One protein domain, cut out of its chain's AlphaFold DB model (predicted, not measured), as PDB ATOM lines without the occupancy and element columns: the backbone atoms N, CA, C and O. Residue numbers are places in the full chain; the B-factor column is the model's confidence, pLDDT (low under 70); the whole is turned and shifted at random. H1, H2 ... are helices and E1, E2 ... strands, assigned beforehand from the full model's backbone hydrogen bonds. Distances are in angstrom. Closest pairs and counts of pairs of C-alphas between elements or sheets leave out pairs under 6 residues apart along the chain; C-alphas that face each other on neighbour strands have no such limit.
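This is residues 3 to 168 of the 279 residues of an uncharacterized protein of Fusobacterium pseudoperiodonticum (UniProt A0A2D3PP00). A twisted sheet of five strands, E1 to E5, and a smaller sheet of three, E6 to E8, meet at an angle, with edge strand E8 close to E3 and E4; the long helix H4 packs on both sheets in the corner between them. From one end of the larger sheet a two-helix arm reaches away: H1 runs out, short H2 makes the turn at the tip, and H3 folds back to the sheet, while the loop residues 111 to 121 stick out beyond the small sheet. The printed part has 166 residues, with four named helices and eight named strands in the order E1 E2 H1 H2 H3 E3 E4 E5 E6 E7 E8 H4. The sheets run E1 E2 E3 E4 E5 and E6 E7 E8, both antiparallel throughout, and the class is mixed, helices and strands. The whole is loose, with a radius of gyration of the C-alphas of 20.6 A, and elongated, spanning 75 by 41 by 29 A.

The larger sheet holds E1, residues 3 to 7, E2, residues 10 to 16, E3, residues 66 to 73 and 20.4 A long, E4, residues 77 to 84 and 22.9 A long, and E5, residues 89 to 96. C-alpha 3, where E1 begins, is at (150.595, 220.156, 186.150). Between E2 and E3 come H1, residues 18 to 39 and 31.8 A long, H2, residues 42 to 46, and H3, residues 49 to 64 and 22.1 A long. H1 ends with C-alpha 39 at (149.558, 175.815, 180.247). The smaller sheet holds E6, residues 100 to 108 and 21.6 A long, E7, residues 125 to 132 and 21.0 A long, and E8, residues 136 to 139. E6 bends by 57 degrees at residue 105, and E7 by 52 degrees at residue 128. H4, residues 145 to 168, is 34.5 A long and ends with C-alpha 168 at (164.185, 241.398, 207.905).

The larger sheet is strongly twisted, with E1 and E5 as edge strands. E1 and E2 are a hairpin, with N 5 and O 12 at 2.9 A; E2 and E3 are antiparallel, with N 13 and O 71 at 2.8 A. E3, E4 and E5 form a meander, each strand the antiparallel neighbour of the one before, with N 70 and O 81 at 2.8 A and N 80 and O 93 at 2.9 A. H4 is on one face of this sheet, two layers, over E2 and E3 at a height over the sheet of 9.6 A; its closest C-alphas to E2 are those of Ile 13 and Ile 151, 7.7 A apart. H4 is also on one face of the smaller sheet, again two layers, at a height of 9.7 A, and runs along E6 at 3 degrees on the local plane; the closest C-alphas are those of Ile 103 and Asn 152, 6.8 A apart. That sheet, a second meander, has N 104 and O 129 at 3.0 A and N 130 and O 137 at 3.0 A. The closest C-alphas of E3 and E8, those of Glu 69 and Phe 139, are 6.8 A apart. H1 and H3 touch, closest at the C-alphas of Gln 25 and Phe 58, 7.2 A, at a shallow tilt of 10 degrees, opposite ways. Both only graze the larger sheet, H1 with residues 18 to 22 and H3 with residues 61 to 64. H1 and H2 only just touch, only at the corner, with 3 pairs of C-alphas within 8 A, the closest being Ser 36 and Leu 42 at 6.0 A. H4 is apart from H1, H2 and H3. In H1, H3 and H4 every O i to N i+4 pair is within hydrogen-bond range; in H2 it is 0 of 1, beside 1 of 2 O i to N i+3 pairs.

The two C-alphas farthest apart, those of Phe 40 and Ile 168, are 75.1 A from each other. The printed part has no cut. The link from E6 to E7, 16 residues, is long, and residues 111 to 121 in it stand free; the other links are tight. The mean pLDDT of the printed part is 82.7, and residues 36 to 47 and 108 to 125 are under 70.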
ATOM      1  N   GLU A   3     151.532 219.046 186.168       91.44
ATOM      2  CA  GLU A   3     150.595 220.156 186.150       91.44
ATOM      3  C   GLU A   3     151.024 221.122 187.251       91.44
ATOM      4  O   GLU A   3     151.304 220.698 188.373       91.44
ATOM      5  N   ILE A   4     151.146 222.403 186.905       92.31
ATOM      6  CA  ILE A   4     151.462 223.476 187.845       92.31
ATOM      7  C   ILE A   4     150.279 224.431 187.814       92.31
ATOM      8  O   ILE A   4     149.983 225.012 186.768       92.31
ATOM      9  N   THR A   5     149.611 224.582 188.944       92.69
ATOM     10  CA  THR A   5     148.489 225.499 189.132       92.69
ATOM     11  C   THR A   5     148.883 226.559 190.149       92.69
ATOM     12  O   THR A   5     149.553 226.280 191.141       92.69
ATOM     13  N   LYS A   6     148.503 227.808 189.874       87.88
ATOM     14  CA  LYS A   6     148.727 228.941 190.770       87.88
ATOM     15  C   LYS A   6     147.374 229.556 191.088       87.88
ATOM     16  O   LYS A   6     146.738 230.111 190.194       87.88
ATOM     17  N   GLU A   7     146.949 229.455 192.339       79.94
ATOM     18  CA  GLU A   7     145.728 230.083 192.837       79.94
ATOM     19  C   GLU A   7     146.092 231.035 193.973       79.94
ATOM     20  O   GLU A   7     146.522 230.604 195.039       79.94
ATOM     21  N   LYS A   8     145.912 232.342 193.733       78.00
ATOM     22  CA  LYS A   8     146.280 233.422 194.664       78.00
ATOM     23  C   LYS A   8     147.739 233.290 195.142       78.00
ATOM     24  O   LYS A   8     148.650 233.574 194.360       78.00
ATOM     25  N   ASP A   9     147.912 232.804 196.372       77.88
ATOM     26  CA  ASP A   9     149.161 232.698 197.133       77.88
ATOM     27  C   ASP A   9     149.666 231.251 197.264       77.88
ATOM     28  O   ASP A   9     150.756 231.012 197.786       77.88
ATOM     29  N   GLU A  10     148.905 230.273 196.761       87.69
ATOM     30  CA  GLU A  10     149.291 228.865 196.763       87.69
ATOM     31  C   GLU A  10     149.707 228.415 195.355       87.69
ATOM     32  O   GLU A  10     149.074 228.727 194.338       87.69
ATOM     33  N   ILE A  11     150.808 227.664 195.293       94.00
ATOM     34  CA  ILE A  11     151.260 227.001 194.066       94.00
ATOM     35  C   ILE A  11     151.162 225.501 194.296       94.00
ATOM     36  O   ILE A  11     151.815 224.961 195.191       94.00
ATOM     37  N   GLU A  12     150.384 224.817 193.466       95.50
ATOM     38  CA  GLU A  12     150.306 223.364 193.472       95.50
ATOM     39  C   GLU A  12     151.044 222.776 192.271       95.50
ATOM     40  O   GLU A  12     150.952 223.250 191.139       95.50
ATOM     41  N   ILE A  13     151.803 221.717 192.531       96.06
ATOM     42  CA  ILE A  13     152.598 220.995 191.546       96.06
ATOM     43  C   ILE A  13     152.215 219.526 191.652       96.06
ATOM     44  O   ILE A  13     152.522 218.861 192.642       96.06
ATOM     45  N   VAL A  14     151.555 219.004 190.624       95.62
ATOM     46  CA  VAL A  14     151.024 217.640 190.603       95.62
ATOM     47  C   VAL A  14     151.746 216.818 189.545       95.62
ATOM     48  O   VAL A  14     151.734 217.140 188.359       95.62
ATOM     49  N   LYS A  15     152.347 215.699 189.956       93.31
ATOM     50  CA  LYS A  15     152.902 214.685 189.053       93.31
ATOM     51  C   LYS A  15     151.952 213.499 188.968       93.31
ATOM     52  O   LYS A  15     151.753 212.779 189.942       93.31
ATOM     53  N   SER A  16     151.436 213.233 187.769       92.31
ATOM     54  CA  SER A  16     150.635 212.034 187.500       92.31
ATOM     55  C   SER A  16     151.507 210.835 187.120       92.31
ATOM     56  O   SER A  16     152.372 210.917 186.234       92.31
ATOM     57  N   HIS A  17     151.229 209.696 187.753       88.56
ATOM     58  CA  HIS A  17     151.802 208.373 187.480       88.56
ATOM     59  C   HIS A  17     150.805 207.424 186.804       88.56
ATOM     60  O   HIS A  17     151.148 206.286 186.488       88.56
ATOM     61  N   LYS A  18     149.589 207.897 186.492       87.94
ATOM     62  CA  LYS A  18     148.529 207.084 185.868       87.94
ATOM     63  C   LYS A  18     148.965 206.389 184.579       87.94
ATOM     64  O   LYS A  18     148.545 205.264 184.334       87.94
ATOM     65  N   LYS A  19     149.808 207.029 183.756       86.56
ATOM     66  CA  LYS A  19     150.334 206.416 182.521       86.56
ATOM     67  C   LYS A  19     151.168 205.166 182.825       86.56
ATOM     68  O   LYS A  19     150.975 204.143 182.180       86.56
ATOM     69  N   ILE A  20     152.046 205.249 183.826       82.38
ATOM     70  CA  ILE A  20     152.901 204.136 184.257       82.38
ATOM     71  C   ILE A  20     152.034 203.030 184.857       82.38
ATOM     72  O   ILE A  20     152.167 201.881 184.461       82.38
ATOM     73  N   ILE A  21     151.082 203.381 185.726       84.06
ATOM     74  CA  ILE A  21     150.163 202.408 186.331       84.06
ATOM     75  C   ILE A  21     149.370 201.653 185.261       84.06
ATOM     76  O   ILE A  21     149.323 200.428 185.307       84.06
ATOM     77  N   LYS A  22     148.790 202.357 184.278       87.62
ATOM     78  CA  LYS A  22     148.047 201.725 183.176       87.62
ATOM     79  C   LYS A  22     148.926 200.774 182.367       87.62
ATOM     80  O   LYS A  22     148.481 199.684 182.021       87.62
ATOM     81  N   TYR A  23     150.169 201.167 182.090       85.62
ATOM     82  CA  TYR A  23     151.131 200.303 181.409       85.62
ATOM     83  C   TYR A  23     151.460 199.056 182.242       85.62
ATOM     84  O   TYR A  23     151.389 197.946 181.727       85.62
ATOM     85  N   SER A  24     151.733 199.212 183.542       82.88
ATOM     86  CA  SER A  24     151.974 198.088 184.456       82.88
ATOM     87  C   SER A  24     150.763 197.159 184.568       82.88
ATOM     88  O   SER A  24     150.933 195.944 184.559       82.88
ATOM     89  N   GLN A  25     149.543 197.700 184.620       84.38
ATOM     90  CA  GLN A  25     148.305 196.914 184.616       84.38
ATOM     91  C   GLN A  25     148.158 196.105 183.321       84.38
ATOM     92  O   GLN A  25     147.902 194.905 183.383       84.38
ATOM     93  N   ALA A  26     148.368 196.735 182.160       86.06
ATOM     94  CA  ALA A  26     148.321 196.054 180.867       86.06
ATOM     95  C   ALA A  26     149.389 194.956 180.758       86.06
ATOM     96  O   ALA A  26     149.096 193.854 180.300       86.06
ATOM     97  N   PHE A  27     150.606 195.226 181.238       82.88
ATOM     98  CA  PHE A  27     151.690 194.247 181.280       82.88
ATOM     99  C   PHE A  27     151.350 193.050 182.177       82.88
ATOM    100  O   PHE A  27     151.549 191.909 181.772       82.88
ATOM    101  N   MET A  28     150.781 193.279 183.364       81.31
ATOM    102  CA  MET A  28     150.369 192.186 184.253       81.31
ATOM    103  C   MET A  28     149.276 191.316 183.625       81.31
ATOM    104  O   MET A  28     149.364 190.093 183.687       81.31
ATOM    105  N   ILE A  29     148.290 191.931 182.962       84.12
ATOM    106  CA  ILE A  29     147.259 191.198 182.212       84.12
ATOM    107  C   ILE A  29     147.902 190.372 181.091       84.12
ATOM    108  O   ILE A  29     147.580 189.198 180.933       84.12
ATOM    109  N   PHE A  30     148.845 190.951 180.346       84.06
ATOM    110  CA  PHE A  30     149.573 190.245 179.294       84.06
ATOM    111  C   PHE A  30     150.351 189.033 179.831       84.06
ATOM    112  O   PHE A  30     150.284 187.962 179.235       84.06
ATOM    113  N   VAL A  31     151.033 189.163 180.972       79.50
ATOM    114  CA  VAL A  31     151.758 188.050 181.611       79.50
ATOM    115  C   VAL A  31     150.803 186.931 182.036       79.50
ATOM    116  O   VAL A  31     151.092 185.759 181.794       79.50
ATOM    117  N   ILE A  32     149.644 187.279 182.607       77.06
ATOM    118  CA  ILE A  32     148.601 186.304 182.963       77.06
ATOM    119  C   ILE A  32     148.118 185.555 181.707       77.06
ATOM    120  O   ILE A  32     148.035 184.323 181.715       77.06
ATOM    121  N   LEU A  33     147.868 186.269 180.603       78.19
ATOM    122  CA  LEU A  33     147.453 185.675 179.325       78.19
ATOM    123  C   LEU A  33     148.536 184.770 178.719       78.19
ATOM    124  O   LEU A  33     148.231 183.672 178.256       78.19
ATOM    125  N   LEU A  34     149.805 185.187 178.761       78.94
ATOM    126  CA  LEU A  34     150.930 184.392 178.264       78.94
ATOM    127  C   LEU A  34     151.063 183.068 179.032       78.94
ATOM    128  O   LEU A  34     151.229 182.011 178.424       78.94
ATOM    129  N   PHE A  35     150.930 183.107 180.360       70.38
ATOM    130  CA  PHE A  35     150.972 181.906 181.197       70.38
ATOM    131  C   PHE A  35     149.798 180.955 180.902       70.38
ATOM    132  O   PHE A  35     149.974 179.735 180.855       70.38
ATOM    133  N   SER A  36     148.619 181.517 180.610       67.69
ATOM    134  CA  SER A  36     147.433 180.769 180.161       67.69
ATOM    135  C   SER A  36     147.689 179.994 178.871       67.69
ATOM    136  O   SER A  36     147.266 178.847 178.736       67.69
ATOM    137  N   PHE A  37     148.387 180.618 177.920       68.62
ATOM    138  CA  PHE A  37     148.666 180.031 176.613       68.62
ATOM    139  C   PHE A  37     149.654 178.861 176.707       68.62
ATOM    140  O   PHE A  37     149.469 177.844 176.049       68.62
ATOM    141  N   ILE A  38     150.666 178.970 177.575       68.88
ATOM    142  CA  ILE A  38     151.674 177.919 177.791       68.88
ATOM    143  C   ILE A  38     151.075 176.689 178.495       68.88
ATOM    144  O   ILE A  38     151.475 175.561 178.222       68.88
ATOM    145  N   THR A  39     150.112 176.888 179.398       65.56
ATOM    146  CA  THR A  39     149.558 175.815 180.247       65.56
ATOM    147  C   THR A  39     148.345 175.085 179.642       65.56
ATOM    148  O   THR A  39     147.864 174.129 180.245       65.56
ATOM    149  N   PHE A  40     147.863 175.489 178.453       59.78
ATOM    150  CA  PHE A  40     146.780 174.880 177.642       59.78
ATOM    151  C   PHE A  40     145.445 174.551 178.352       59.78
ATOM    152  O   PHE A  40     144.548 173.968 177.742       59.78
ATOM    153  N   LYS A  41     145.251 174.963 179.611       66.12
ATOM    154  CA  LYS A  41     144.029 174.717 180.389       66.12
ATOM    155  C   LYS A  41     143.603 175.958 181.172       66.12
ATOM    156  O   LYS A  41     143.950 176.138 182.336       66.12
ATOM    157  N   LEU A  42     142.774 176.793 180.543       62.72
ATOM    158  CA  LEU A  42     142.225 178.014 181.153       62.72
ATOM    159  C   LEU A  42     141.481 177.755 182.477       62.72
ATOM    160  O   LEU A  42     141.599 178.549 183.406       62.72
ATOM    161  N   LEU A  43     140.738 176.645 182.579       63.66
ATOM    162  CA  LEU A  43     139.907 176.346 183.753       63.66
ATOM    163  C   LEU A  43     140.740 175.935 184.980       63.66
ATOM    164  O   LEU A  43     140.477 176.399 186.085       63.66
ATOM    165  N   GLU A  44     141.775 175.111 184.787       63.25
ATOM    166  CA  GLU A  44     142.700 174.702 185.860       63.25
ATOM    167  C   GLU A  44     143.589 175.870 186.321       63.25
ATOM    168  O   GLU A  44     144.038 175.910 187.465       63.25
ATOM    169  N   MET A  45     143.791 176.869 185.458       62.19
ATOM    170  CA  MET A  45     144.601 178.042 185.760       62.19
ATOM    171  C   MET A  45     143.932 179.010 186.749       62.19
ATOM    172  O   MET A  45     144.641 179.578 187.574       62.19
ATOM    173  N   ILE A  46     142.604 179.195 186.711       62.50
ATOM    174  CA  ILE A  46     141.887 180.112 187.631       62.50
ATOM    175  C   ILE A  46     142.005 179.642 189.091       62.50
ATOM    176  O   ILE A  46     142.060 180.465 190.002       62.50
ATOM    177  N   PHE A  47     142.112 178.330 189.308       65.81
ATOM    178  CA  PHE A  47     142.255 177.724 190.635       65.81
ATOM    179  C   PHE A  47     143.710 177.429 191.026       65.81
ATOM    180  O   PHE A  47     143.963 176.932 192.123       65.81
ATOM    181  N   ASN A  48     144.683 177.747 190.164       74.69
ATOM    182  CA  ASN A  48     146.093 177.606 190.505       74.69
ATOM    183  C   ASN A  48     146.471 178.657 191.575       74.69
ATOM    184  O   ASN A  48     146.251 179.850 191.347       74.69
ATOM    185  N   PRO A  49     147.086 178.262 192.709       78.50
ATOM    186  CA  PRO A  49     147.503 179.191 193.760       78.50
ATOM    187  C   PRO A  49     148.335 180.380 193.255       78.50
ATOM    188  O   PRO A  49     148.147 181.503 193.719       78.50
ATOM    189  N   LEU A  50     149.211 180.168 192.268       75.19
ATOM    190  CA  LEU A  50     150.048 181.225 191.693       75.19
ATOM    191  C   LEU A  50     149.216 182.257 190.912       75.19
ATOM    192  O   LEU A  50     149.450 183.464 191.007       75.19
ATOM    193  N   SER A  51     148.202 181.797 190.184       75.38
ATOM    194  CA  SER A  51     147.261 182.657 189.461       75.38
ATOM    195  C   SER A  51     146.371 183.450 190.418       75.38
ATOM    196  O   SER A  51     146.136 184.638 190.213       75.38
ATOM    197  N   ILE A  52     145.933 182.827 191.515       79.31
ATOM    198  CA  ILE A  52     145.164 183.507 192.564       79.31
ATOM    199  C   ILE A  52     146.009 184.617 193.205       79.31
ATOM    200  O   ILE A  52     145.543 185.748 193.337       79.31
ATOM    201  N   ILE A  53     147.273 184.337 193.545       82.19
ATOM    202  CA  ILE A  53     148.193 185.329 194.127       82.19
ATOM    203  C   ILE A  53     148.436 186.498 193.161       82.19
ATOM    204  O   ILE A  53     148.367 187.657 193.573       82.19
ATOM    205  N   THR A  54     148.686 186.223 191.877       79.44
ATOM    206  CA  THR A  54     148.901 187.282 190.873       79.44
ATOM    207  C   THR A  54     147.649 188.131 190.653       79.44
ATOM    208  O   THR A  54     147.756 189.352 190.532       79.44
ATOM    209  N   PHE A  55     146.458 187.527 190.687       81.94
ATOM    210  CA  PHE A  55     145.188 188.247 190.588       81.94
ATOM    211  C   PHE A  55     144.912 189.128 191.816       81.94
ATOM    212  O   PHE A  55     144.559 190.299 191.671       81.94
ATOM    213  N   ILE A  56     145.145 188.614 193.028       85.62
ATOM    214  CA  ILE A  56     145.053 189.406 194.265       85.62
ATOM    215  C   ILE A  56     146.029 190.588 194.207       85.62
ATOM    216  O   ILE A  56     145.642 191.724 194.486       85.62
ATOM    217  N   TYR A  57     147.276 190.353 193.787       84.31
ATOM    218  CA  TYR A  57     148.265 191.416 193.619       84.31
ATOM    219  C   TYR A  57     147.824 192.457 192.579       84.31
ATOM    220  O   TYR A  57     147.956 193.655 192.826       84.31
ATOM    221  N   PHE A  58     147.236 192.035 191.456       85.56
ATOM    222  CA  PHE A  58     146.670 192.942 190.455       85.56
ATOM    223  C   PHE A  58     145.572 193.842 191.034       85.56
ATOM    224  O   PHE A  58     145.576 195.052 190.776       85.56
ATOM    225  N   ILE A  59     144.664 193.288 191.845       85.00
ATOM    226  CA  ILE A  59     143.623 194.063 192.534       85.00
ATOM    227  C   ILE A  59     144.266 195.069 193.493       85.00
ATOM    228  O   ILE A  59     143.988 196.266 193.402       85.00
ATOM    229  N   ILE A  60     145.163 194.615 194.373       84.00
ATOM    230  CA  ILE A  60     145.839 195.479 195.352       84.00
ATOM    231  C   ILE A  60     146.586 196.611 194.641       84.00
ATOM    232  O   ILE A  60     146.390 197.781 194.972       84.00
ATOM    233  N   PHE A  61     147.390 196.293 193.628       82.44
ATOM    234  CA  PHE A  61     148.120 197.285 192.843       82.44
ATOM    235  C   PHE A  61     147.171 198.300 192.197       82.44
ATOM    236  O   PHE A  61     147.418 199.503 192.245       82.44
ATOM    237  N   SER A  62     146.040 197.842 191.658       82.94
ATOM    238  CA  SER A  62     145.064 198.718 191.010       82.94
ATOM    239  C   SER A  62     144.459 199.753 191.962       82.94
ATOM    240  O   SER A  62     144.287 200.905 191.562       82.94
ATOM    241  N   PHE A  63     144.189 199.389 193.217       79.88
ATOM    242  CA  PHE A  63     143.624 200.311 194.210       79.88
ATOM    243  C   PHE A  63     144.678 201.160 194.929       79.88
ATOM    244  O   PHE A  63     144.451 202.349 195.176       79.88
ATOM    245  N   PHE A  64     145.815 200.557 195.276       82.94
ATOM    246  CA  PHE A  64     146.781 201.135 196.209       82.94
ATOM    247  C   PHE A  64     148.035 201.719 195.550       82.94
ATOM    248  O   PHE A  64     148.838 202.335 196.253       82.94
ATOM    249  N   ALA A  65     148.206 201.593 194.228       85.19
ATOM    250  CA  ALA A  65     149.288 202.278 193.525       85.19
ATOM    251  C   ALA A  65     149.195 203.802 193.700       85.19
ATOM    252  O   ALA A  65     148.111 204.389 193.635       85.19
ATOM    253  N   ILE A  66     150.350 204.443 193.897       88.31
ATOM    254  CA  ILE A  66     150.481 205.901 193.984       88.31
ATOM    255  C   ILE A  66     150.284 206.479 192.586       88.31
ATOM    256  O   ILE A  66     151.156 206.368 191.726       88.31
ATOM    257  N   SER A  67     149.135 207.099 192.353       89.25
ATOM    258  CA  SER A  67     148.806 207.702 191.059       89.25
ATOM    259  C   SER A  67     149.167 209.163 190.944       89.25
ATOM    260  O   SER A  67     149.348 209.624 189.817       89.25
ATOM    261  N   TYR A  68     149.280 209.872 192.063       92.44
ATOM    262  CA  TYR A  68     149.691 211.266 192.070       92.44
ATOM    263  C   TYR A  68     150.676 211.527 193.195       92.44
ATOM    264  O   TYR A  68     150.517 211.018 194.301       92.44
ATOM    265  N   GLU A  69     151.667 212.354 192.907       94.06
ATOM    266  CA  GLU A  69     152.435 213.060 193.924       94.06
ATOM    267  C   GLU A  69     152.101 214.542 193.794       94.06
ATOM    268  O   GLU A  69     152.002 215.051 192.675       94.06
ATOM    269  N   LYS A  70     151.918 215.226 194.921       95.75
ATOM    270  CA  LYS A  70     151.585 216.648 194.967       95.75
ATOM    271  C   LYS A  70     152.548 217.393 195.881       95.75
ATOM    272  O   LYS A  70     152.856 216.927 196.972       95.75
ATOM    273  N   ILE A  71     153.011 218.545 195.419       97.12
ATOM    274  CA  ILE A  71     153.685 219.563 196.218       97.12
ATOM    275  C   ILE A  71     152.748 220.768 196.269       97.12
ATOM    276  O   ILE A  71     152.445 221.339 195.227       97.12
ATOM    277  N   THR A  72     152.304 221.155 197.459       96.12
ATOM    278  CA  THR A  72     151.565 222.404 197.685       96.12
ATOM    279  C   THR A  72     152.483 223.367 198.423       96.12
ATOM    280  O   THR A  72     152.917 223.090 199.541       96.12
ATOM    281  N   ILE A  73     152.813 224.480 197.782       95.94
ATOM    282  CA  ILE A  73     153.663 225.534 198.330       95.94
ATOM    283  C   ILE A  73     152.757 226.557 199.007       95.94
ATOM    284  O   ILE A  73     151.882 227.126 198.357       95.94
ATOM    285  N   LYS A  74     152.991 226.778 200.300       93.62
ATOM    286  CA  LYS A  74     152.350 227.822 201.103       93.62
ATOM    287  C   LYS A  74     153.363 228.916 201.442       93.62
ATOM    288  O   LYS A  74     154.520 228.850 201.027       93.62
ATOM    289  N   GLU A  75     152.936 229.904 202.221       89.31
ATOM    290  CA  GLU A  75     153.774 231.034 202.638       89.31
ATOM    291  C   GLU A  75     155.065 230.598 203.347       89.31
ATOM    292  O   GLU A  75     156.145 231.010 202.939       89.31
ATOM    293  N   ASN A  76     154.968 229.726 204.359       92.44
ATOM    294  CA  ASN A  76     156.090 229.342 205.228       92.44
ATOM    295  C   ASN A  76     156.459 227.848 205.193       92.44
ATOM    296  O   ASN A  76     157.433 227.427 205.826       92.44
ATOM    297  N   TYR A  77     155.704 227.017 204.474       94.88
ATOM    298  CA  TYR A  77     155.990 225.589 204.347       94.88
ATOM    299  C   TYR A  77     155.551 225.023 202.998       94.88
ATOM    300  O   TYR A  77     154.740 225.596 202.276       94.88
ATOM    301  N   ILE A  78     156.061 223.836 202.698       96.44
ATOM    302  CA  ILE A  78     155.637 222.995 201.589       96.44
ATOM    303  C   ILE A  78     154.970 221.742 202.153       96.44
ATOM    304  O   ILE A  78     155.459 221.139 203.109       96.44
ATOM    305  N   LEU A  79     153.850 221.345 201.558       96.56
ATOM    306  CA  LEU A  79     153.190 220.074 201.826       96.56
ATOM    307  C   LEU A  79     153.495 219.101 200.687       96.56
ATOM    308  O   LEU A  79     153.166 219.371 199.534       96.56
ATOM    309  N   LEU A  80     154.129 217.978 201.013       96.25
ATOM    310  CA  LEU A  80     154.434 216.904 200.076       96.25
ATOM    311  C   LEU A  80     153.491 215.726 200.320       96.25
ATOM    312  O   LEU A  80     153.526 215.123 201.392       96.25
ATOM    313  N   GLU A  81     152.697 215.364 199.317       95.88
ATOM    314  CA  GLU A  81     151.670 214.328 199.428       95.88
ATOM    315  C   GLU A  81     151.814 213.252 198.349       95.88
ATOM    316  O   GLU A  81     152.088 213.547 197.185       95.88
ATOM    317  N   ALA A  82     151.566 211.995 198.721       93.12
ATOM    318  CA  ALA A  82     151.391 210.893 197.783       93.12
ATOM    319  C   ALA A  82     149.957 210.364 197.874       93.12
ATOM    320  O   ALA A  82     149.475 209.991 198.948       93.12
ATOM    321  N   ILE A  83     149.284 210.324 196.728       92.69
ATOM    322  CA  ILE A  83     147.860 210.019 196.608       92.69
ATOM    323  C   ILE A  83     147.688 208.752 195.772       92.69
ATOM    324  O   ILE A  83     148.164 208.641 194.634       92.69
ATOM    325  N   ARG A  84     146.975 207.784 196.341       89.50
ATOM    326  CA  ARG A  84     146.681 206.492 195.717       89.50
ATOM    327  C   ARG A  84     145.576 206.595 194.665       89.50
ATOM    328  O   ARG A  84     144.824 207.568 194.623       89.50
ATOM    329  N   ASN A  85     145.435 205.556 193.842       85.94
ATOM    330  CA  ASN A  85     144.385 205.458 192.817       85.94
ATOM    331  C   ASN A  85     142.972 205.593 193.392       85.94
ATOM    332  O   ASN A  85     142.108 206.214 192.774       85.94
ATOM    333  N   ASN A  86     142.746 205.068 194.598       86.75
ATOM    334  CA  ASN A  86     141.485 205.211 195.329       86.75
ATOM    335  C   ASN A  86     141.281 206.601 195.975       86.75
ATOM    336  O   ASN A  86     140.370 206.760 196.780       86.75
ATOM    337  N   LYS A  87     142.125 207.590 195.647       89.50
ATOM    338  CA  LYS A  87     142.127 208.967 196.171       89.50
ATOM    339  C   LYS A  87     142.515 209.123 197.647       89.50
ATOM    340  O   LYS A  87     142.501 210.241 198.146       89.50
ATOM    341  N   SER A  88     142.897 208.051 198.342       89.44
ATOM    342  CA  SER A  88     143.429 208.174 199.705       89.44
ATOM    343  C   SER A  88     144.850 208.745 199.696       89.44
ATOM    344  O   SER A  88     145.678 208.372 198.859       89.44
ATOM    345  N   ILE A  89     145.132 209.642 200.639       91.94
ATOM    346  CA  ILE A  89     146.475 210.172 200.887       91.94
ATOM    347  C   ILE A  89     147.214 209.138 201.736       91.94
ATOM    348  O   ILE A  89     146.777 208.812 202.837       91.94
ATOM    349  N   CYS A  90     148.302 208.573 201.216       90.00
ATOM    350  CA  CYS A  90     149.075 207.549 201.929       90.00
ATOM    351  C   CYS A  90     150.377 208.069 202.532       90.00
ATOM    352  O   CYS A  90     151.003 207.379 203.330       90.00
ATOM    353  N   TYR A  91     150.790 209.260 202.122       91.94
ATOM    354  CA  TYR A  91     151.931 209.974 202.659       91.94
ATOM    355  C   TYR A  91     151.602 211.460 202.591       91.94
ATOM    356  O   TYR A  91     151.143 211.924 201.549       91.94
ATOM    357  N   SER A  92     151.812 212.181 203.685       95.25
ATOM    358  CA  SER A  92     151.665 213.632 203.748       95.25
ATOM    359  C   SER A  92     152.699 214.150 204.732       95.25
ATOM    360  O   SER A  92     152.747 213.697 205.875       95.25
ATOM    361  N   GLN A  93     153.563 215.043 204.268       95.38
ATOM    362  CA  GLN A  93     154.630 215.604 205.077       95.38
ATOM    363  C   GLN A  93     154.684 217.113 204.906       95.38
ATOM    364  O   GLN A  93     154.784 217.626 203.792       95.38
ATOM    365  N   LYS A  94     154.675 217.805 206.041       96.06
ATOM    366  CA  LYS A  94     154.933 219.236 206.126       96.06
ATOM    367  C   LYS A  94     156.441 219.470 206.225       96.06
ATOM    368  O   LYS A  94     157.101 218.821 207.035       96.06
ATOM    369  N   ILE A  95     156.960 220.367 205.393       95.56
ATOM    370  CA  ILE A  95     158.375 220.745 205.324       95.56
ATOM    371  C   ILE A  95     158.446 222.265 205.427       95.56
ATOM    372  O   ILE A  95     157.954 222.953 204.533       95.56
ATOM    373  N   PHE A  96     159.022 222.804 206.497       94.38
ATOM    374  CA  PHE A  96     159.160 224.253 206.625       94.38
ATOM    375  C   PHE A  96     160.236 224.791 205.677       94.38
ATOM    376  O   PHE A  96     161.231 224.124 205.403       94.38
ATOM    377  N   LEU A  97     160.022 225.994 205.135       93.50
ATOM    378  CA  LEU A  97     160.918 226.571 204.125       93.50
ATOM    379  C   LEU A  97     162.310 226.920 204.681       93.50
ATOM    380  O   LEU A  97     163.294 226.900 203.940       93.50
ATOM    381  N   ASP A  98     162.418 227.232 205.972       91.31
ATOM    382  CA  ASP A  98     163.688 227.522 206.644       91.31
ATOM    383  C   ASP A  98     164.548 226.278 206.877       91.31
ATOM    384  O   ASP A  98     165.770 226.371 206.772       91.31
ATOM    385  N   GLU A  99     163.924 225.126 207.113       93.50
ATOM    386  CA  GLU A  99     164.603 223.837 207.298       93.50
ATOM    387  C   GLU A  99     165.204 223.279 206.001       93.50
ATOM    388  O   GLU A  99     166.006 222.343 206.043       93.50
ATOM    389  N   ILE A 100     164.818 223.814 204.837       94.88
ATOM    390  CA  ILE A 100     165.316 223.350 203.540       94.88
ATOM    391  C   ILE A 100     166.746 223.851 203.329       94.88
ATOM    392  O   ILE A 100     167.006 225.051 203.187       94.88
ATOM    393  N   ASN A 101     167.669 222.897 203.229       93.31
ATOM    394  CA  ASN A 101     169.084 223.135 202.975       93.31
ATOM    395  C   ASN A 101     169.380 223.141 201.480       93.31
ATOM    396  O   ASN A 101     170.068 224.025 200.971       93.31
ATOM    397  N   LYS A 102     168.856 222.142 200.763       94.19
ATOM    398  CA  LYS A 102     169.169 221.934 199.351       94.19
ATOM    399  C   LYS A 102     168.012 221.275 198.618       94.19
ATOM    400  O   LYS A 102     167.374 220.361 199.130       94.19
ATOM    401  N   ILE A 103     167.799 221.695 197.378       95.19
ATOM    402  CA  ILE A 103     166.904 221.023 196.435       95.19
ATOM    403  C   ILE A 103     167.743 220.607 195.231       95.19
ATOM    404  O   ILE A 103     168.520 221.410 194.709       95.19
ATOM    405  N   TYR A 104     167.677 219.333 194.846       93.12
ATOM    406  CA  TYR A 104     168.520 218.804 193.775       93.12
ATOM    407  C   TYR A 104     167.887 217.635 193.026       93.12
ATOM    408  O   TYR A 104     167.020 216.921 193.528       93.12
ATOM    409  N   PHE A 105     168.361 217.418 191.804       90.44
ATOM    410  CA  PHE A 105     167.995 216.272 190.989       90.44
ATOM    411  C   PHE A 105     168.854 215.062 191.349       90.44
ATOM    412  O   PHE A 105     170.083 215.155 191.378       90.44
ATOM    413  N   LYS A 106     168.222 213.911 191.583       87.00
ATOM    414  CA  LYS A 106     168.919 212.637 191.771       87.00
ATOM    415  C   LYS A 106     168.430 211.621 190.751       87.00
ATOM    416  O   LYS A 106     167.250 211.277 190.740       87.00
ATOM    417  N   SER A 107     169.355 211.089 189.964       79.44
ATOM    418  CA  SER A 107     169.183 209.835 189.238       79.44
ATOM    419  C   SER A 107     169.886 208.724 190.018       79.44
ATOM    420  O   SER A 107     171.057 208.842 190.378       79.44
ATOM    421  N   SER A 108     169.166 207.653 190.344       64.38
ATOM    422  CA  SER A 108     169.772 206.428 190.870       64.38
ATOM    423  C   SER A 108     169.932 205.398 189.766       64.38
ATOM    424  O   SER A 108     169.088 205.278 188.877       64.38
ATOM    425  N   PHE A 109     171.025 204.653 189.857       56.94
ATOM    426  CA  PHE A 109     171.482 203.735 188.838       56.94
ATOM    427  C   PHE A 109     171.861 202.377 189.437       56.94
ATOM    428  O   PHE A 109     172.378 202.310 190.551       56.94
ATOM    429  N   TRP A 110     171.629 201.314 188.672       42.97
ATOM    430  CA  TRP A 110     172.159 199.974 188.908       42.97
ATOM    431  C   TRP A 110     173.371 199.737 187.969       42.97
ATOM    432  O   TRP A 110     173.172 199.343 186.831       42.97
ATOM    433  N   GLY A 111     174.604 199.996 188.449       38.12
ATOM    434  CA  GLY A 111     175.907 199.453 187.965       38.12
ATOM    435  C   GLY A 111     176.430 199.741 186.528       38.12
ATOM    436  O   GLY A 111     175.917 199.185 185.569       38.12
ATOM    437  N   GLY A 112     177.534 200.515 186.385       33.38
ATOM    438  CA  GLY A 112     178.230 200.876 185.109       33.38
ATOM    439  C   GLY A 112     177.957 202.241 184.399       33.38
ATOM    440  O   GLY A 112     176.895 202.478 183.843       33.38
ATOM    441  N   ARG A 113     178.948 203.149 184.320       44.66
ATOM    442  CA  ARG A 113     178.893 204.366 183.466       44.66
ATOM    443  C   ARG A 113     178.508 204.034 182.013       44.66
ATOM    444  O   ARG A 113     179.117 203.147 181.425       44.66
ATOM    445  N   LEU A 114     177.642 204.845 181.406       40.69
ATOM    446  CA  LEU A 114     177.597 205.017 179.954       40.69
ATOM    447  C   LEU A 114     177.294 206.473 179.597       40.69
ATOM    448  O   LEU A 114     176.610 207.187 180.326       40.69
ATOM    449  N   ASP A 115     177.932 206.882 178.512       42.41
ATOM    450  CA  ASP A 115     178.106 208.234 177.998       42.41
ATOM    451  C   ASP A 115     176.790 209.020 177.819       42.41
ATOM    452  O   ASP A 115     175.715 208.448 177.629       42.41
ATOM    453  N   LEU A 116     176.912 210.350 177.842       44.38
ATOM    454  CA  LEU A 116     175.907 211.427 177.867       44.38
ATOM    455  C   LEU A 116     174.804 211.389 176.779       44.38
ATOM    456  O   LEU A 116     173.994 212.311 176.708       44.38
ATOM    457  N   LEU A 117     174.738 210.354 175.939       38.66
ATOM    458  CA  LEU A 117     173.918 210.302 174.722       38.66
ATOM    459  C   LEU A 117     172.822 209.223 174.699       38.66
ATOM    460  O   LEU A 117     172.066 209.156 173.735       38.66
ATOM    461  N   THR A 118     172.644 208.420 175.753       41.06
ATOM    462  CA  THR A 118     171.542 207.432 175.829       41.06
ATOM    463  C   THR A 118     170.571 207.722 176.974       41.06
ATOM    464  O   THR A 118     170.323 206.909 177.858       41.06
ATOM    465  N   TYR A 119     169.954 208.903 176.927       44.53
ATOM    466  CA  TYR A 119     168.898 209.316 177.862       44.53
ATOM    467  C   TYR A 119     167.540 208.616 177.648       44.53
ATOM    468  O   TYR A 119     166.599 208.874 178.397       44.53
ATOM    469  N   SER A 120     167.402 207.753 176.638       41.91
ATOM    470  CA  SER A 120     166.091 207.381 176.092       41.91
ATOM    471  C   SER A 120     165.590 205.961 176.389       41.91
ATOM    472  O   SER A 120     164.408 205.722 176.157       41.91
ATOM    473  N   ILE A 121     166.408 205.011 176.872       42.59
ATOM    474  CA  ILE A 121     166.011 203.578 176.825       42.59
ATOM    475  C   ILE A 121     166.127 202.814 178.162       42.59
ATOM    476  O   ILE A 121     165.493 201.774 178.317       42.59
ATOM    477  N   VAL A 122     166.832 203.324 179.178       41.53
ATOM    478  CA  VAL A 122     167.024 202.602 180.458       41.53
ATOM    479  C   VAL A 122     166.329 203.343 181.604       41.53
ATOM    480  O   VAL A 122     166.472 204.554 181.751       41.53
ATOM    481  N   THR A 123     165.521 202.636 182.401       50.50
ATOM    482  CA  THR A 123     164.661 203.207 183.453       50.50
ATOM    483  C   THR A 123     165.479 203.701 184.646       50.50
ATOM    484  O   THR A 123     165.640 203.002 185.645       50.50
ATOM    485  N   PHE A 124     165.998 204.923 184.545       58.19
ATOM    486  CA  PHE A 124     166.577 205.625 185.681       58.19
ATOM    487  C   PHE A 124     165.464 206.065 186.627       58.19
ATOM    488  O   PHE A 124     164.540 206.795 186.257       58.19
ATOM    489  N   ASP A 125     165.586 205.652 187.880       68.31
ATOM    490  CA  ASP A 125     164.777 206.177 188.964       68.31
ATOM    491  C   ASP A 125     165.245 207.629 189.211       68.31
ATOM    492  O   ASP A 125     166.293 207.880 189.811       68.31
ATOM    493  N   ARG A 126     164.513 208.585 188.626       83.88
ATOM    494  CA  ARG A 126     164.774 210.034 188.687       83.88
ATOM    495  C   ARG A 126     163.836 210.679 189.695       83.88
ATOM    496  O   ARG A 126     162.641 210.388 189.669       83.88
ATOM    497  N   TYR A 127     164.366 211.549 190.545       88.69
ATOM    498  CA  TYR A 127     163.594 212.242 191.573       88.69
ATOM    499  C   TYR A 127     164.106 213.664 191.780       88.69
ATOM    500  O   TYR A 127     165.312 213.918 191.729       88.69
ATOM    501  N   LEU A 128     163.188 214.560 192.128       93.81
ATOM    502  CA  LEU A 128     163.521 215.779 192.850       93.81
ATOM    503  C   LEU A 128     163.726 215.414 194.325       93.81
ATOM    504  O   LEU A 128     162.900 214.717 194.919       93.81
ATOM    505  N   LYS A 129     164.838 215.857 194.909       94.44
ATOM    506  CA  LYS A 129     165.168 215.668 196.323       94.44
ATOM    507  C   LYS A 129     165.101 216.999 197.052       94.44
ATOM    508  O   LYS A 129     165.687 217.971 196.587       94.44
ATOM    509  N   ILE A 130     164.410 217.011 198.189       95.81
ATOM    510  CA  ILE A 130     164.357 218.144 199.118       95.81
ATOM    511  C   ILE A 130     165.077 217.699 200.383       95.81
ATOM    512  O   ILE A 130     164.610 216.811 201.093       95.81
ATOM    513  N   GLU A 131     166.247 218.266 200.623       96.00
ATOM    514  CA  GLU A 131     167.088 217.963 201.770       96.00
ATOM    515  C   GLU A 131     166.845 218.989 202.868       96.00
ATOM    516  O   GLU A 131     166.997 220.194 202.653       96.00
ATOM    517  N   THR A 132     166.462 218.485 204.034       94.56
ATOM    518  CA  THR A 132     166.317 219.251 205.274       94.56
ATOM    519  C   THR A 132     167.422 218.878 206.250       94.56
ATOM    520  O   THR A 132     168.214 217.976 205.973       94.56
ATOM    521  N   THR A 133     167.472 219.543 207.401       88.12
ATOM    522  CA  THR A 133     168.428 219.226 208.472       88.12
ATOM    523  C   THR A 133     168.331 217.774 208.944       88.12
ATOM    524  O   THR A 133     169.349 217.154 209.229       88.12
ATOM    525  N   GLU A 134     167.123 217.211 208.996       89.31
ATOM    526  CA  GLU A 134     166.913 215.867 209.545       89.31
ATOM    527  C   GLU A 134     166.760 214.784 208.474       89.31
ATOM    528  O   GLU A 134     167.156 213.635 208.675       89.31
ATOM    529  N   ARG A 135     166.095 215.110 207.358       93.06
ATOM    530  CA  ARG A 135     165.609 214.108 206.397       93.06
ATOM    531  C   ARG A 135     165.698 214.590 204.957       93.06
ATOM    532  O   ARG A 135     165.652 215.785 204.663       93.06
ATOM    533  N   THR A 136     165.751 213.636 204.032       93.38
ATOM    534  CA  THR A 136     165.639 213.902 202.594       93.38
ATOM    535  C   THR A 136     164.325 213.361 202.052       93.38
ATOM    536  O   THR A 136     164.057 212.159 202.100       93.38
ATOM    537  N   TYR A 137     163.537 214.246 201.458       94.06
ATOM    538  CA  TYR A 137     162.273 213.927 200.815       94.06
ATOM    539  C   TYR A 137     162.448 213.745 199.314       94.06
ATOM    540  O   TYR A 137     163.403 214.241 198.715       94.06
ATOM    541  N   SER A 138     161.536 212.993 198.704       92.38
ATOM    542  CA  SER A 138     161.579 212.660 197.279       92.38
ATOM    543  C   SER A 138     160.256 213.006 196.628       92.38
ATOM    544  O   SER A 138     159.212 212.716 197.200       92.38
ATOM    545  N   PHE A 139     160.314 213.568 195.429       93.62
ATOM    546  CA  PHE A 139     159.141 213.871 194.627       93.62
ATOM    547  C   PHE A 139     159.373 213.505 193.167       93.62
ATOM    548  O   PHE A 139     160.466 213.694 192.622       93.62
ATOM    549  N   GLY A 140     158.312 213.036 192.520       88.62
ATOM    550  CA  GLY A 140     158.242 212.902 191.082       88.62
ATOM    551  C   GLY A 140     159.044 211.711 190.596       88.62
ATOM    552  O   GLY A 140     160.004 211.884 189.853       88.62
ATOM    553  N   LYS A 141     158.657 210.492 190.978       84.94
ATOM    554  CA  LYS A 141     159.305 209.291 190.429       84.94
ATOM    555  C   LYS A 141     159.333 209.336 188.890       84.94
ATOM    556  O   LYS A 141     158.299 209.527 188.248       84.94
ATOM    557  N   ILE A 142     160.519 209.147 188.307       84.38
ATOM    558  CA  ILE A 142     160.772 209.190 186.855       84.38
ATOM    559  C   ILE A 142     160.477 210.591 186.263       84.38
ATOM    560  O   ILE A 142     160.134 210.726 185.091       84.38
ATOM    561  N   ILE A 143     160.628 211.659 187.053       86.75
ATOM    562  CA  ILE A 143     160.494 213.043 186.574       86.75
ATOM    563  C   ILE A 143     161.469 213.350 185.430       86.75
ATOM    564  O   ILE A 143     162.627 212.921 185.450       86.75
ATOM    565  N   ASP A 144     160.986 214.082 184.428       87.69
ATOM    566  CA  ASP A 144     161.804 214.575 183.324       87.69
ATOM    567  C   ASP A 144     162.673 215.751 183.775       87.69
ATOM    568  O   ASP A 144     162.300 216.522 184.658       87.69
ATOM    569  N   TYR A 145     163.861 215.895 183.186       85.75
ATOM    570  CA  TYR A 145     164.827 216.893 183.649       85.75
ATOM    571  C   TYR A 145     164.334 218.336 183.448       85.75
ATOM    572  O   TYR A 145     164.506 219.173 184.330       85.75
ATOM    573  N   GLU A 146     163.656 218.626 182.336       89.00
ATOM    574  CA  GLU A 146     163.057 219.946 182.080       89.00
ATOM    575  C   GLU A 146     161.972 220.299 183.100       89.00
ATOM    576  O   GLU A 146     161.907 221.417 183.612       89.00
ATOM    577  N   ASP A 147     161.137 219.318 183.422       90.88
ATOM    578  CA  ASP A 147     160.092 219.413 184.431       90.88
ATOM    579  C   ASP A 147     160.692 219.632 185.830       90.88
ATOM    580  O   ASP A 147     160.226 220.491 186.582       90.88
ATOM    581  N   TYR A 148     161.785 218.932 186.151       92.00
ATOM    582  CA  TYR A 148     162.576 219.191 187.354       92.00
ATOM    583  C   TYR A 148     163.082 220.636 187.395       92.00
ATOM    584  O   TYR A 148     162.919 221.286 188.423       92.00
ATOM    585  N   LEU A 149     163.667 221.160 186.311       92.62
ATOM    586  CA  LEU A 149     164.214 222.521 186.290       92.62
ATOM    587  C   LEU A 149     163.137 223.571 186.583       92.62
ATOM    588  O   LEU A 149     163.381 224.494 187.363       92.62
ATOM    589  N   LYS A 150     161.939 223.403 186.008       94.56
ATOM    590  CA  LYS A 150     160.790 224.286 186.259       94.56
ATOM    591  C   LYS A 150     160.402 224.285 187.736       94.56
ATOM    592  O   LYS A 150     160.310 225.347 188.343       94.56
ATOM    593  N   ILE A 151     160.227 223.100 188.322       94.62
ATOM    594  CA  ILE A 151     159.837 222.957 189.731       94.62
ATOM    595  C   ILE A 151     160.936 223.477 190.657       94.62
ATOM    596  O   ILE A 151     160.661 224.218 191.595       94.62
ATOM    597  N   ASN A 152     162.188 223.118 190.381       94.50
ATOM    598  CA  ASN A 152     163.334 223.509 191.189       94.50
ATOM    599  C   ASN A 152     163.485 225.032 191.248       94.50
ATOM    600  O   ASN A 152     163.734 225.573 192.319       94.50
ATOM    601  N   LYS A 153     163.274 225.726 190.122       95.56
ATOM    602  CA  LYS A 153     163.281 227.192 190.086       95.56
ATOM    603  C   LYS A 153     162.217 227.783 191.019       95.56
ATOM    604  O   LYS A 153     162.557 228.601 191.863       95.56
ATOM    605  N   ILE A 154     160.971 227.311 190.918       95.62
ATOM    606  CA  ILE A 154     159.854 227.776 191.761       95.62
ATOM    607  C   ILE A 154     160.173 227.578 193.249       95.62
ATOM    608  O   ILE A 154     160.010 228.497 194.048       95.62
ATOM    609  N   LEU A 155     160.653 226.389 193.621       95.62
ATOM    610  CA  LEU A 155     160.948 226.067 195.016       95.62
ATOM    611  C   LEU A 155     162.124 226.881 195.570       95.62
ATOM    612  O   LEU A 155     162.040 227.382 196.687       95.62
ATOM    613  N   ILE A 156     163.209 227.029 194.803       94.81
ATOM    614  CA  ILE A 156     164.378 227.815 195.222       94.81
ATOM    615  C   ILE A 156     164.003 229.282 195.419       94.81
ATOM    616  O   ILE A 156     164.416 229.877 196.415       94.81
ATOM    617  N   ASP A 157     163.235 229.860 194.495       94.56
ATOM    618  CA  ASP A 157     162.832 231.260 194.592       94.56
ATOM    619  C   ASP A 157     161.947 231.488 195.829       94.56
ATOM    620  O   ASP A 157     162.220 232.413 196.593       94.56
ATOM    621  N   LYS A 158     161.001 230.579 196.121       94.31
ATOM    622  CA  LYS A 158     160.173 230.661 197.337       94.31
ATOM    623  C   LYS A 158     160.983 230.516 198.630       94.31
ATOM    624  O   LYS A 158     160.783 231.277 199.573       94.31
ATOM    625  N   VAL A 159     161.917 229.564 198.691       94.31
ATOM    626  CA  VAL A 159     162.793 229.385 199.867       94.31
ATOM    627  C   VAL A 159     163.665 230.621 200.090       94.31
ATOM    628  O   VAL A 159     163.880 231.027 201.233       94.31
ATOM    629  N   ARG A 160     164.177 231.230 199.013       93.06
ATOM    630  CA  ARG A 160     165.004 232.439 199.094       93.06
ATOM    631  C   ARG A 160     164.204 233.632 199.612       93.06
ATOM    632  O   ARG A 160     164.686 234.304 200.519       93.06
ATOM    633  N   GLU A 161     163.021 233.866 199.049       93.19
ATOM    634  CA  GLU A 161     162.089 234.920 199.471       93.19
ATOM    635  C   GLU A 161     161.790 234.807 200.972       93.19
ATOM    636  O   GLU A 161     162.102 235.719 201.733       93.19
ATOM    637  N   TYR A 162     161.351 233.628 201.421       92.44
ATOM    638  CA  TYR A 162     161.022 233.391 202.827       92.44
ATOM    639  C   TYR A 162     162.212 233.604 203.777       92.44
ATOM    640  O   TYR A 162     162.079 234.203 204.844       92.44
ATOM    641  N   LYS A 163     163.412 233.130 203.407       90.69
ATOM    642  CA  LYS A 163     164.614 233.338 204.235       90.69
ATOM    643  C   LYS A 163     165.005 234.817 204.315       90.69
ATOM    644  O   LYS A 163     165.477 235.242 205.366       90.69
ATOM    645  N   ALA A 164     164.804 235.592 203.250       90.69
ATOM    646  CA  ALA A 164     165.062 237.030 203.256       90.69
ATOM    647  C   ALA A 164     164.064 237.782 204.151       90.69
ATOM    648  O   ALA A 164     164.487 238.562 205.003       90.69
ATOM    649  N   GLU A 165     162.767 237.489 204.025       89.81
ATOM    650  CA  GLU A 165     161.711 238.057 204.877       89.81
ATOM    651  C   GLU A 165     161.958 237.755 206.359       89.81
ATOM    652  O   GLU A 165     161.906 238.650 207.198       89.81
ATOM    653  N   LYS A 166     162.332 236.512 206.685       88.06
ATOM    654  CA  LYS A 166     162.649 236.106 208.061       88.06
ATOM    655  C   LYS A 166     163.830 236.889 208.650       88.06
ATOM    656  O   LYS A 166     163.820 237.201 209.838       88.06
ATOM    657  N   ILE A 167     164.846 237.203 207.840       86.69
ATOM    658  CA  ILE A 167     165.993 238.018 208.276       86.69
ATOM    659  C   ILE A 167     165.560 239.458 208.562       86.69
ATOM    660  O   ILE A 167     166.014 240.031 209.550       86.69
ATOM    661  N   ILE A 168     164.711 240.040 207.711       88.81
ATOM    662  CA  ILE A 168     164.185 241.398 207.905       88.81
ATOM    663  C   ILE A 168     163.374 241.450 209.203       88.81
ATOM    664  O   ILE A 168     163.699 242.244 210.081       88.81
TER     665      ILE A 168